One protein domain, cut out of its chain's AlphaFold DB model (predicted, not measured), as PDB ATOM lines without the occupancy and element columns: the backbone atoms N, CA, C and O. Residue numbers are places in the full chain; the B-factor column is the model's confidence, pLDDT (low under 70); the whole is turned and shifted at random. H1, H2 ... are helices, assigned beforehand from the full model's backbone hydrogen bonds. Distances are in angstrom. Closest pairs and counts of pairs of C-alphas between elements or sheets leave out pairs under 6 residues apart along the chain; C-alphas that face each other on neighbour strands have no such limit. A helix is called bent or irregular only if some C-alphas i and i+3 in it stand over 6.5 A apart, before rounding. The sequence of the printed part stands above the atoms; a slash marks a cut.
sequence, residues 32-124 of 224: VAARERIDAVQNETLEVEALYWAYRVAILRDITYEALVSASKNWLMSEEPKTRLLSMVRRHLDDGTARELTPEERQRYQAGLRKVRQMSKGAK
ATOM      1  N   VAL A  32      36.660 -26.059  14.023       79.38
ATOM      2  CA  VAL A  32      36.645 -25.105  12.899       79.38
ATOM      3  C   VAL A  32      36.477 -25.841  11.561       79.38
ATOM      4  O   VAL A  32      35.574 -25.528  10.795       79.38
ATOM      5  N   ALA A  33      37.210 -26.942  11.370       80.12
ATOM      6  CA  ALA A  33      37.117 -27.795  10.182       80.12
ATOM      7  C   ALA A  33      35.755 -28.503   9.992       80.12
ATOM      8  O   ALA A  33      35.412 -28.925   8.888       80.12
ATOM      9  N   ALA A  34      34.972 -28.729  11.052       81.12
ATOM     10  CA  ALA A  34      33.603 -29.232  10.910       81.12
ATOM     11  C   ALA A  34      32.652 -28.118  10.456       81.12
ATOM     12  O   ALA A  34      31.808 -28.364   9.595       81.12
ATOM     13  N   ARG A  35      32.833 -26.902  10.982       84.31
ATOM     14  CA  ARG A  35      32.043 -25.729  10.596       84.31
ATOM     15  C   ARG A  35      32.282 -25.336   9.139       84.31
ATOM     16  O   ARG A  35      31.315 -25.199   8.407       84.31
ATOM     17  N   GLU A  36      33.533 -25.296   8.686       88.81
ATOM     18  CA  GLU A  36      33.873 -24.996   7.283       88.81
ATOM     19  C   GLU A  36      33.229 -25.979   6.293       88.81
ATOM     20  O   GLU A  36      32.719 -25.584   5.247       88.81
ATOM     21  N   ARG A  37      33.190 -27.275   6.636       89.31
ATOM     22  CA  ARG A  37      32.521 -28.292   5.807       89.31
ATOM     23  C   ARG A  37      31.003 -28.116   5.777       89.31
ATOM     24  O   ARG A  37      30.387 -28.336   4.735       89.31
ATOM     25  N   ILE A  38      30.401 -27.729   6.902       90.00
ATOM     26  CA  ILE A  38      28.973 -27.396   6.971       90.00
ATOM     27  C   ILE A  38      28.684 -26.163   6.111       90.00
ATOM     28  O   ILE A  38      27.782 -26.223   5.279       90.00
ATOM     29  N   ASP A  39      29.482 -25.106   6.248       92.75
ATOM     30  CA  ASP A  39      29.339 -23.869   5.480       92.75
ATOM     31  C   ASP A  39      29.465 -24.126   3.975       92.75
ATOM     32  O   ASP A  39      28.677 -23.595   3.196       92.75
ATOM     33  N   ALA A  40      30.397 -24.985   3.546       93.56
ATOM     34  CA  ALA A  40      30.537 -25.371   2.143       93.56
ATOM     35  C   ALA A  40      29.244 -25.994   1.589       93.56
ATOM     36  O   ALA A  40      28.746 -25.566   0.551       93.56
ATOM     37  N   VAL A  41      28.651 -26.946   2.317       92.44
ATOM     38  CA  VAL A  41      27.384 -27.570   1.907       92.44
ATOM     39  C   VAL A  41      26.219 -26.587   1.959       92.44
ATOM     40  O   VAL A  41      25.363 -26.619   1.081       92.44
ATOM     41  N   GLN A  42      26.164 -25.711   2.961       91.94
ATOM     42  CA  GLN A  42      25.091 -24.721   3.053       91.94
ATOM     43  C   GLN A  42      25.185 -23.670   1.944       91.94
ATOM     44  O   GLN A  42      24.157 -23.267   1.408       91.94
ATOM     45  N   ASN A  43      26.397 -23.292   1.532       94.44
ATOM     46  CA  ASN A  43      26.613 -22.432   0.370       94.44
ATOM     47  C   ASN A  43      26.072 -23.060  -0.928       94.44
ATOM     48  O   ASN A  43      25.537 -22.329  -1.760       94.44
ATOM     49  N   GLU A  44      26.128 -24.391  -1.091       95.12
ATOM     50  CA  GLU A  44      25.518 -25.089  -2.242       95.12
ATOM     51  C   GLU A  44      23.982 -24.959  -2.273       95.12
ATOM     52  O   GLU A  44      23.377 -25.038  -3.343       95.12
ATOM     53  N   THR A  45      23.335 -24.788  -1.114       95.94
ATOM     54  CA  THR A  45      21.866 -24.767  -0.987       95.94
ATOM     55  C   THR A  45      21.288 -23.416  -0.582       95.94
ATOM     56  O   THR A  45      20.083 -23.320  -0.357       95.94
ATOM     57  N   LEU A  46      22.116 -22.375  -0.512       96.38
ATOM     58  CA  LEU A  46      21.801 -21.104   0.139       96.38
ATOM     59  C   LEU A  46      20.617 -20.375  -0.514       96.38
ATOM     60  O   LEU A  46      19.748 -19.859   0.179       96.38
ATOM     61  N   GLU A  47      20.530 -20.408  -1.844       97.62
ATOM     62  CA  GLU A  47      19.411 -19.825  -2.597       97.62
ATOM     63  C   GLU A  47      18.088 -20.557  -2.342       97.62
ATOM     64  O   GLU A  47      17.058 -19.940  -2.077       97.62
ATOM     65  N   VAL A  48      18.123 -21.890  -2.363       97.81
ATOM     66  CA  VAL A  48      16.934 -22.711  -2.117       97.81
ATOM     67  C   VAL A  48      16.477 -22.575  -0.662       97.81
ATOM     68  O   VAL A  48      15.281 -22.490  -0.387       97.81
ATOM     69  N   GLU A  49      17.419 -22.519   0.278       97.56
ATOM     70  CA  GLU A  49      17.132 -22.275   1.691       97.56
ATOM     71  C   GLU A  49      16.562 -20.864   1.912       97.56
ATOM     72  O   GLU A  49      15.627 -20.697   2.698       97.56
ATOM     73  N   ALA A  50      17.035 -19.857   1.170       98.38
ATOM     74  CA  ALA A  50      16.477 -18.509   1.218       98.38
ATOM     75  C   ALA A  50      15.014 -18.473   0.747       98.38
ATOM     76  O   ALA A  50      14.160 -17.907   1.434       98.38
ATOM     77  N   LEU A  51      14.706 -19.127  -0.378       98.44
ATOM     78  CA  LEU A  51      13.332 -19.278  -0.871       98.44
ATOM     79  C   LEU A  51      12.441 -20.013   0.137       98.44
ATOM     80  O   LEU A  51      11.317 -19.576   0.394       98.44
ATOM     81  N   TYR A  52      12.948 -21.088   0.748       97.12
ATOM     82  CA  TYR A  52      12.232 -21.841   1.779       97.12
ATOM     83  C   TYR A  52      11.835 -20.951   2.959       97.12
ATOM     84  O   TYR A  52      10.665 -20.908   3.348       97.12
ATOM     85  N   TRP A  53      12.790 -20.206   3.515       98.12
ATOM     86  CA  TRP A  53      12.523 -19.316   4.641       98.12
ATOM     87  C   TRP A  53      11.613 -18.144   4.259       98.12
ATOM     88  O   TRP A  53      10.712 -17.806   5.028       98.12
ATOM     89  N   ALA A  54      11.777 -17.567   3.067       98.44
ATOM     90  CA  ALA A  54      10.903 -16.503   2.578       98.44
ATOM     91  C   ALA A  54       9.448 -16.979   2.419       98.44
ATOM     92  O   ALA A  54       8.521 -16.283   2.839       98.44
ATOM     93  N   TYR A  55       9.233 -18.188   1.888       97.19
ATOM     94  CA  TYR A  55       7.909 -18.810   1.787       97.19
ATOM     95  C   TYR A  55       7.235 -18.967   3.152       97.19
ATOM     96  O   TYR A  55       6.058 -18.635   3.313       97.19
ATOM     97  N   ARG A  56       7.992 -19.431   4.150       96.12
ATOM     98  CA  ARG A  56       7.491 -19.580   5.520       96.12
ATOM     99  C   ARG A  56       7.046 -18.252   6.119       96.12
ATOM    100  O   ARG A  56       5.948 -18.161   6.657       96.12
ATOM    101  N   VAL A  57       7.848 -17.205   5.940       97.56
ATOM    102  CA  VAL A  57       7.533 -15.870   6.461       97.56
ATOM    103  C   VAL A  57       6.336 -15.237   5.743       97.56
ATOM    104  O   VAL A  57       5.390 -14.802   6.397       97.56
ATOM    105  N   ALA A  58       6.345 -15.184   4.409       96.31
ATOM    106  CA  ALA A  58       5.339 -14.439   3.647       96.31
ATOM    107  C   ALA A  58       4.013 -15.196   3.466       96.31
ATOM    108  O   ALA A  58       2.936 -14.595   3.565       96.31
ATOM    109  N   ILE A  59       4.092 -16.501   3.182       92.12
ATOM    110  CA  ILE A  59       2.944 -17.306   2.749       92.12
ATOM    111  C   ILE A  59       2.381 -18.134   3.902       92.12
ATOM    112  O   ILE A  59       1.198 -18.001   4.210       92.12
ATOM    113  N   LEU A  60       3.204 -18.957   4.566       82.88
ATOM    114  CA  LEU A  60       2.720 -19.763   5.698       82.88
ATOM    115  C   LEU A  60       2.463 -18.918   6.948       82.88
ATOM    116  O   LEU A  60       1.579 -19.257   7.735       82.88
ATOM    117  N   ARG A  61       3.212 -17.819   7.111       92.69
ATOM    118  CA  ARG A  61       3.149 -16.889   8.248       92.69
ATOM    119  C   ARG A  61       3.278 -17.598   9.596       92.69
ATOM    120  O   ARG A  61       2.668 -17.201  10.588       92.69
ATOM    121  N   ASP A  62       4.063 -18.668   9.626       85.06
ATOM    122  CA  ASP A  62       4.328 -19.462  10.824       85.06
ATOM    123  C   ASP A  62       5.547 -18.951  11.614       85.06
ATOM    124  O   ASP A  62       5.744 -19.339  12.766       85.06
ATOM    125  N   ILE A  63       6.336 -18.050  11.022       94.19
ATOM    126  CA  ILE A  63       7.451 -17.333  11.644       94.19
ATOM    127  C   ILE A  63       7.571 -15.927  11.033       94.19
ATOM    128  O   ILE A  63       7.307 -15.746   9.849       94.19
ATOM    129  N   THR A  64       7.965 -14.917  11.816       97.06
ATOM    130  CA  THR A  64       8.295 -13.585  11.273       97.06
ATOM    131  C   THR A  64       9.767 -13.507  10.874       97.06
ATOM    132  O   THR A  64      10.587 -14.303  11.341       97.06
ATOM    133  N   TYR A  65      10.138 -12.532  10.040       97.94
ATOM    134  CA  TYR A  65      11.542 -12.337   9.669       97.94
ATOM    135  C   TYR A  65      12.422 -12.043  10.898       97.94
ATOM    136  O   TYR A  65      13.514 -12.589  11.033       97.94
ATOM    137  N   GLU A  66      11.930 -11.265  11.860       97.88
ATOM    138  CA  GLU A  66      12.649 -10.927  13.095       97.88
ATOM    139  C   GLU A  66      12.856 -12.161  13.981       97.88
ATOM    140  O   GLU A  66      13.941 -12.363  14.537       97.88
ATOM    141  N   ALA A  67      11.836 -13.019  14.089       93.62
ATOM    142  CA  ALA A  67      11.938 -14.282  14.810       93.62
ATOM    143  C   ALA A  67      12.955 -15.225  14.144       93.62
ATOM    144  O   ALA A  67      13.741 -15.866  14.845       93.62
ATOM    145  N   LEU A  68      12.995 -15.256  12.808       96.06
ATOM    146  CA  LEU A  68      13.992 -16.000  12.040       96.06
ATOM    147  C   LEU A  68      15.417 -15.483  12.292       96.06
ATOM    148  O   LEU A  68      16.304 -16.275  12.611       96.06
ATOM    149  N   VAL A  69      15.635 -14.166  12.217       96.88
ATOM    150  CA  VAL A  69      16.933 -13.537  12.523       96.88
ATOM    151  C   VAL A  69      17.374 -13.884  13.946       96.88
ATOM    152  O   VAL A  69      18.525 -14.267  14.159       96.88
ATOM    153  N   SER A  70      16.466 -13.832  14.923       92.25
ATOM    154  CA  SER A  70      16.771 -14.232  16.302       92.25
ATOM    155  C   SER A  70      17.153 -15.715  16.407       92.25
ATOM    156  O   SER A  70      18.169 -16.048  17.022       92.25
ATOM    157  N   ALA A  71      16.398 -16.605  15.755       86.38
ATOM    158  CA  ALA A  71      16.670 -18.043  15.735       86.38
ATOM    159  C   ALA A  71      18.003 -18.390  15.046       86.38
ATOM    160  O   ALA A  71      18.678 -19.337  15.460       86.38
ATOM    161  N   SER A  72      18.415 -17.598  14.049       92.94
ATOM    162  CA  SER A  72      19.653 -17.811  13.288       92.94
ATOM    163  C   SER A  72      20.929 -17.755  14.135       92.94
ATOM    164  O   SER A  72      21.951 -18.345  13.780       92.94
ATOM    165  N   LYS A  73      20.869 -17.118  15.312       88.25
ATOM    166  CA  LYS A  73      21.976 -17.082  16.282       88.25
ATOM    167  C   LYS A  73      22.409 -18.479  16.731       88.25
ATOM    168  O   LYS A  73      23.570 -18.672  17.067       88.25
ATOM    169  N   ASN A  74      21.495 -19.449  16.689       85.31
ATOM    170  CA  ASN A  74      21.742 -20.831  17.098       85.31
ATOM    171  C   ASN A  74      22.054 -21.773  15.922       85.31
ATOM    172  O   ASN A  74      22.165 -22.983  16.121       85.31
ATOM    173  N   TRP A  75      22.153 -21.262  14.692       88.56
ATOM    174  CA  TRP A  75      22.485 -22.090  13.533       88.56
ATOM    175  C   TRP A  75      23.949 -22.528  13.559       88.56
ATOM    176  O   TRP A  75      24.819 -21.819  14.058       88.56
ATOM    177  N   LEU A  76      24.218 -23.710  12.996       87.00
ATOM    178  CA  LEU A  76      25.571 -24.280  12.920       87.00
ATOM    179  C   LEU A  76      26.493 -23.527  11.942       87.00
ATOM    180  O   LEU A  76      27.711 -23.677  12.032       87.00
ATOM    181  N   MET A  77      25.896 -22.735  11.051       88.12
ATOM    182  CA  MET A  77      26.542 -21.912  10.031       88.12
ATOM    183  C   MET A  77      27.422 -20.820  10.651       88.12
ATOM    184  O   MET A  77      27.045 -20.225  11.671       88.12
ATOM    185  N   SER A  78      28.557 -20.506  10.027       92.19
ATOM    186  CA  SER A  78      29.319 -19.301  10.378       92.19
ATOM    187  C   SER A  78      28.553 -18.009  10.042       92.19
ATOM    188  O   SER A  78      27.514 -18.018   9.379       92.19
ATOM    189  N   GLU A  79      29.033 -16.873  10.555       94.00
ATOM    190  CA  GLU A  79      28.331 -15.588  10.426       94.00
ATOM    191  C   GLU A  79      28.245 -15.083   8.979       94.00
ATOM    192  O   GLU A  79      27.243 -14.470   8.605       94.00
ATOM    193  N   GLU A  80      29.247 -15.358   8.141       95.00
ATOM    194  CA  GLU A  80      29.265 -14.874   6.756       95.00
ATOM    195  C   GLU A  80      28.168 -15.532   5.893       95.00
ATOM    196  O   GLU A  80      27.317 -14.800   5.372       95.00
ATOM    197  N   PRO A  81      28.083 -16.874   5.759       94.81
ATOM    198  CA  PRO A  81      27.008 -17.497   4.991       94.81
ATOM    199  C   PRO A  81      25.632 -17.226   5.615       94.81
ATOM    200  O   PRO A  81      24.651 -17.072   4.888       94.81
ATOM    201  N   LYS A  82      25.554 -17.063   6.945       95.69
ATOM    202  CA  LYS A  82      24.309 -16.725   7.654       95.69
ATOM    203  C   LYS A  82      23.800 -15.348   7.252       95.69
ATOM    204  O   LYS A  82      22.626 -15.196   6.921       95.69
ATOM    205  N   THR A  83      24.691 -14.361   7.218       97.00
ATOM    206  CA  THR A  83      24.375 -13.002   6.763       97.00
ATOM    207  C   THR A  83      23.913 -13.012   5.309       97.00
ATOM    208  O   THR A  83      22.904 -12.387   4.977       97.00
ATOM    209  N   ARG A  84      24.597 -13.774   4.443       97.62
ATOM    210  CA  ARG A  84      24.188 -13.945   3.041       97.62
ATOM    211  C   ARG A  84      22.798 -14.566   2.928       97.62
ATOM    212  O   ARG A  84      21.971 -14.039   2.188       97.62
ATOM    213  N   LEU A  85      22.515 -15.619   3.694       97.81
ATOM    214  CA  LEU A  85      21.217 -16.293   3.689       97.81
ATOM    215  C   LEU A  85      20.106 -15.332   4.118       97.81
ATOM    216  O   LEU A  85      19.126 -15.167   3.397       97.81
ATOM    217  N   LEU A  86      20.279 -14.635   5.242       98.31
ATOM    218  CA  LEU A  86      19.287 -13.681   5.744       98.31
ATOM    219  C   LEU A  86      19.053 -12.505   4.786       98.31
ATOM    220  O   LEU A  86      17.915 -12.043   4.671       98.31
ATOM    221  N   SER A  87      20.095 -12.048   4.087       98.31
ATOM    222  CA  SER A  87      19.988 -11.027   3.039       98.31
ATOM    223  C   SER A  87      19.175 -11.527   1.839       98.31
ATOM    224  O   SER A  87      18.267 -10.839   1.374       98.31
ATOM    225  N   MET A  88      19.410 -12.761   1.384       98.56
ATOM    226  CA  MET A  88      18.633 -13.366   0.295       98.56
ATOM    227  C   MET A  88      17.170 -13.601   0.687       98.56
ATOM    228  O   MET A  88      16.276 -13.307  -0.104       98.56
ATOM    229  N   VAL A  89      16.907 -14.060   1.916       98.50
ATOM    230  CA  VAL A  89      15.537 -14.166   2.447       98.50
ATOM    231  C   VAL A  89      14.859 -12.802   2.401       98.50
ATOM    232  O   VAL A  89      13.746 -12.692   1.894       98.50
ATOM    233  N   ARG A  90      15.534 -11.755   2.894       98.56
ATOM    234  CA  ARG A  90      14.991 -10.395   2.906       98.56
ATOM    235  C   ARG A  90      14.658  -9.910   1.502       98.56
ATOM    236  O   ARG A  90      13.556  -9.423   1.288       98.56
ATOM    237  N   ARG A  91      15.559 -10.132   0.546       98.50
ATOM    238  CA  ARG A  91      15.330  -9.809  -0.862       98.50
ATOM    239  C   ARG A  91      14.089 -10.504  -1.425       98.50
ATOM    240  O   ARG A  91      13.269  -9.842  -2.041       98.50
ATOM    241  N   HIS A  92      13.897 -11.803  -1.183       98.50
ATOM    242  CA  HIS A  92      12.692 -12.503  -1.651       98.50
ATOM    243  C   HIS A  92      11.394 -11.950  -1.046       98.50
ATOM    244  O   HIS A  92      10.352 -11.979  -1.703       98.50
ATOM    245  N   LEU A  93      11.453 -11.461   0.196       98.31
ATOM    246  CA  LEU A  93      10.326 -10.809   0.858       98.31
ATOM    247  C   LEU A  93      10.052  -9.418   0.272       98.31
ATOM    248  O   LEU A  93       8.904  -9.129  -0.055       98.31
ATOM    249  N   ASP A  94      11.091  -8.595   0.108       98.25
ATOM    250  CA  ASP A  94      10.983  -7.228  -0.416       98.25
ATOM    251  C   ASP A  94      10.558  -7.224  -1.901       98.25
ATOM    252  O   ASP A  94       9.689  -6.447  -2.291       98.25
ATOM    253  N   ASP A  95      11.094  -8.146  -2.709       98.25
ATOM    254  CA  ASP A  95      10.753  -8.311  -4.131       98.25
ATOM    255  C   ASP A  95       9.387  -9.007  -4.336       98.25
ATOM    256  O   ASP A  95       8.904  -9.114  -5.464       98.25
ATOM    257  N   GLY A  96       8.770  -9.548  -3.276       97.56
ATOM    258  CA  GLY A  96       7.513 -10.301  -3.366       97.56
ATOM    259  C   GLY A  96       7.624 -11.622  -4.143       97.56
ATOM    260  O   GLY A  96       6.631 -12.115  -4.672       97.56
ATOM    261  N   THR A  97       8.822 -12.208  -4.222       98.31
ATOM    262  CA  THR A  97       9.102 -13.443  -4.986       98.31
ATOM    263  C   THR A  97       9.023 -14.717  -4.141       98.31
ATOM    264  O   THR A  97       9.324 -15.809  -4.628       98.31
ATOM    265  N   ALA A  98       8.608 -14.605  -2.876       98.06
ATOM    266  CA  ALA A  98       8.402 -15.744  -1.991       98.06
ATOM    267  C   ALA A  98       7.371 -16.730  -2.574       98.06
ATOM    268  O   ALA A  98       6.220 -16.383  -2.835       98.06
ATOM    269  N   ARG A  99       7.782 -17.988  -2.738       97.75
ATOM    270  CA  ARG A  99       6.953 -19.068  -3.282       97.75
ATOM    271  C   ARG A  99       7.363 -20.410  -2.702       97.75
ATOM    272  O   ARG A  99       8.471 -20.557  -2.196       97.75
ATOM    273  N   GLU A 100       6.482 -21.395  -2.815       94.44
ATOM    274  CA  GLU A 100       6.823 -22.755  -2.418       94.44
ATOM    275  C   GLU A 100       7.990 -23.299  -3.263       94.44
ATOM    276  O   GLU A 100       8.144 -22.955  -4.442       94.44
ATOM    277  N   LEU A 101       8.813 -24.154  -2.647       95.25
ATOM    278  CA  LEU A 101       9.863 -24.874  -3.357       95.25
ATOM    279  C   LEU A 101       9.255 -25.837  -4.380       95.25
ATOM    280  O   LEU A 101       8.367 -26.629  -4.031       95.25
ATOM    281  N   THR A 102       9.804 -25.847  -5.597       94.44
ATOM    282  CA  THR A 102       9.505 -26.901  -6.578       94.44
ATOM    283  C   THR A 102       9.949 -28.273  -6.046       94.44
ATOM    284  O   THR A 102      10.751 -28.348  -5.103       94.44
ATOM    285  N   PRO A 103       9.463 -29.392  -6.611       88.56
ATOM    286  CA  PRO A 103       9.923 -30.724  -6.220       88.56
ATOM    287  C   PRO A 103      11.453 -30.883  -6.277       88.56
ATOM    288  O   PRO A 103      12.055 -31.428  -5.348       88.56
ATOM    289  N   GLU A 104      12.096 -30.337  -7.308       93.00
ATOM    290  CA  GLU A 104      13.546 -30.404  -7.528       93.00
ATOM    291  C   GLU A 104      14.307 -29.546  -6.510       93.00
ATOM    292  O   GLU A 104      15.313 -29.970  -5.940       93.00
ATOM    293  N   GLU A 105      13.825 -28.331  -6.241       95.88
ATOM    294  CA  GLU A 105      14.343 -27.468  -5.175       95.88
ATOM    295  C   GLU A 105      14.234 -28.147  -3.811       95.88
ATOM    296  O   GLU A 105      15.216 -28.231  -3.073       95.88
ATOM    297  N   ARG A 106      13.071 -28.715  -3.496       91.00
ATOM    298  CA  ARG A 106      12.843 -29.440  -2.245       91.00
ATOM    299  C   ARG A 106      13.791 -30.622  -2.103       91.00
ATOM    300  O   ARG A 106      14.340 -30.831  -1.021       91.00
ATOM    301  N   GLN A 107      14.022 -31.375  -3.175       85.44
ATOM    302  CA  GLN A 107      14.980 -32.475  -3.169       85.44
ATOM    303  C   GLN A 107      16.406 -31.982  -2.884       85.44
ATOM    304  O   GLN A 107      17.092 -32.587  -2.055       85.44
ATOM    305  N   ARG A 108      16.834 -30.877  -3.513       92.06
ATOM    306  CA  ARG A 108      18.144 -30.242  -3.268       92.06
ATOM    307  C   ARG A 108      18.285 -29.764  -1.825       92.06
ATOM    308  O   ARG A 108      19.266 -30.115  -1.172       92.06
ATOM    309  N   TYR A 109      17.283 -29.057  -1.306       93.69
ATOM    310  CA  TYR A 109      17.247 -28.596   0.083       93.69
ATOM    311  C   TYR A 109      17.380 -29.766   1.066       93.69
ATOM    312  O   TYR A 109      18.269 -29.788   1.916       93.69
ATOM    313  N   GLN A 110      16.567 -30.809   0.888       86.12
ATOM    314  CA  GLN A 110      16.611 -32.009   1.726       86.12
ATOM    315  C   GLN A 110      17.946 -32.761   1.613       86.12
ATOM    316  O   GLN A 110      18.434 -33.311   2.600       86.12
ATOM    317  N   ALA A 111      18.565 -32.792   0.430       85.69
ATOM    318  CA  ALA A 111      19.891 -33.374   0.248       85.69
ATOM    319  C   ALA A 111      20.972 -32.587   1.008       85.69
ATOM    320  O   ALA A 111      21.778 -33.208   1.703       85.69
ATOM    321  N   GLY A 112      20.947 -31.251   0.944       91.12
ATOM    322  CA  GLY A 112      21.829 -30.380   1.727       91.12
ATOM    323  C   GLY A 112      21.664 -30.599   3.229       91.12
ATOM    324  O   GLY A 112      22.640 -30.885   3.923       91.12
ATOM    325  N   LEU A 113      20.421 -30.611   3.723       87.56
ATOM    326  CA  LEU A 113      20.131 -30.908   5.130       87.56
ATOM    327  C   LEU A 113      20.656 -32.283   5.553       87.56
ATOM    328  O   LEU A 113      21.240 -32.414   6.630       87.56
ATOM    329  N   ARG A 114      20.497 -33.319   4.718       83.75
ATOM    330  CA  ARG A 114      21.051 -34.653   5.003       83.75
ATOM    331  C   ARG A 114      22.576 -34.633   5.085       83.75
ATOM    332  O   ARG A 114      23.110 -35.226   6.020       83.75
ATOM    333  N   LYS A 115      23.264 -33.951   4.163       88.44
ATOM    334  CA  LYS A 115      24.728 -33.786   4.196       88.44
ATOM    335  C   LYS A 115      25.168 -33.075   5.485       88.44
ATOM    336  O   LYS A 115      26.012 -33.604   6.206       88.44
ATOM    337  N   VAL A 116      24.549 -31.941   5.833       86.50
ATOM    338  CA  VAL A 116      24.837 -31.201   7.081       86.50
ATOM    339  C   VAL A 116      24.607 -32.082   8.309       86.50
ATOM    340  O   VAL A 116      25.476 -32.164   9.176       86.50
ATOM    341  N   ARG A 117      23.485 -32.813   8.359       81.75
ATOM    342  CA  ARG A 117      23.184 -33.773   9.436       81.75
ATOM    343  C   ARG A 117      24.226 -34.889   9.520       81.75
ATOM    344  O   ARG A 117      24.599 -35.289  10.614       81.75
ATOM    345  N   GLN A 118      24.702 -35.423   8.397       81.12
ATOM    346  CA  GLN A 118      25.745 -36.453   8.396       81.12
ATOM    347  C   GLN A 118      27.076 -35.916   8.930       81.12
ATOM    348  O   GLN A 118      27.726 -36.595   9.719       81.12
ATOM    349  N   MET A 119      27.447 -34.689   8.565       82.94
ATOM    350  CA  MET A 119      28.669 -34.050   9.061       82.94
ATOM    351  C   MET A 119      28.571 -33.695  10.546       82.94
ATOM    352  O   MET A 119      29.556 -33.807  11.277       82.94
ATOM    353  N   SER A 120      27.378 -33.336  11.023       74.50
ATOM    354  CA  SER A 120      27.158 -33.029  12.434       74.50
ATOM    355  C   SER A 120      27.093 -34.268  13.332       74.50
ATOM    356  O   SER A 120      27.330 -34.121  14.526       74.50
ATOM    357  N   LYS A 121      26.884 -35.486  12.794       63.84
ATOM    358  CA  LYS A 121      26.889 -36.758  13.558       63.84
ATOM    359  C   LYS A 121      28.219 -37.081  14.258       63.84
ATOM    360  O   LYS A 121      28.224 -37.921  15.154       63.84
ATOM    361  N   GLY A 122      29.329 -36.439  13.874       57.53
ATOM    362  CA  GLY A 122      30.609 -36.544  14.592       57.53
ATOM    363  C   GLY A 122      30.626 -35.792  15.931       57.53
ATOM    364  O   GLY A 122      31.372 -36.152  16.839       57.53
ATOM    365  N   ALA A 123      29.764 -34.786  16.092       57.12
ATOM    366  CA  ALA A 123      29.380 -34.270  17.399       57.12
ATOM    367  C   ALA A 123      28.210 -35.132  17.890       57.12
ATOM    368  O   ALA A 123      27.337 -35.463  17.095       57.12
ATOM    369  N   LYS A 124      28.168 -35.531  19.169       55.75
ATOM    370  CA  LYS A 124      27.020 -36.267  19.726       55.75
ATOM    371  C   LYS A 124      25.732 -35.506  19.387       55.75
ATOM    372  O   LYS A 124      25.435 -34.497  20.026       55.75
TER     373      LYS A 124
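AT A GLANCE: This is residues 32 to 124 of the 224 residues of an uncharacterized protein of Elusimicrobia bacterium (UniProt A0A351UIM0). A long bent helix, H1, runs through the middle, with H4 folded back along its first arm, H1a, on one side, and H3 packed on its second arm, H1b, on the other. The short H2 lies alongside H3. The printed part has 93 residues with four named helices, H1 H2 H3 H4 in chain order, and no named strand: all helix. It is compact, with a radius of gyration of the C-alphas of 13.2 A and spans of 38 by 28 by 20 A.

IN THESE COORDINATES: H1, residues 32 to 60, was assigned as one helix by its hydrogen bonds but is bent: C-alphas 44 and 47 are 8.1 A apart. Arm H1a, residues 32 to 44, begins at C-alpha 32 (36.645, -25.105, 12.899) and is 18.8 A long; arm H1b, residues 47 to 60, is 18.6 A long. H2 is residues 65 to 72, H3 residues 79 to 94, 22.1 A, and H4 residues 103 to 120, 25.5 A, ending at C-alpha 120 (27.158, -33.029, 12.434).

HOW THE PARTS SIT: The lines of H1a and H1b are only just about perpendicular, at 71 degrees. H1b touches H3 at a steep tilt of 48 degrees, the same way; the closest C-alphas, of Ala 50 and Val 89, are 4.6 A apart. H4, with residues 112 to 120 alone, touches H1a at a shallow tilt of 3 degrees, opposite ways; the closest C-alphas are those of Ile 38 and Val 116, 5.6 A. H2 and H3, a helical hairpin, only just touch, with 3 pairs of C-alphas within 8 A; the closest are those of Val 69 and Leu 86, 7.2 A. H3 and H4 are apart. Every O i to N i+4 pair is within hydrogen-bond range in H2, H3 and H4, against 8 of 9 in H1a and 9 of 10 in H1b.

THE WHOLE: The C-alphas farthest apart, of Asp 95 and Lys 124, are 40.2 A apart. The printed part has no cut and no long link. Mean pLDDT of the printed part is 91.2; residues 121 to 124 are under 70.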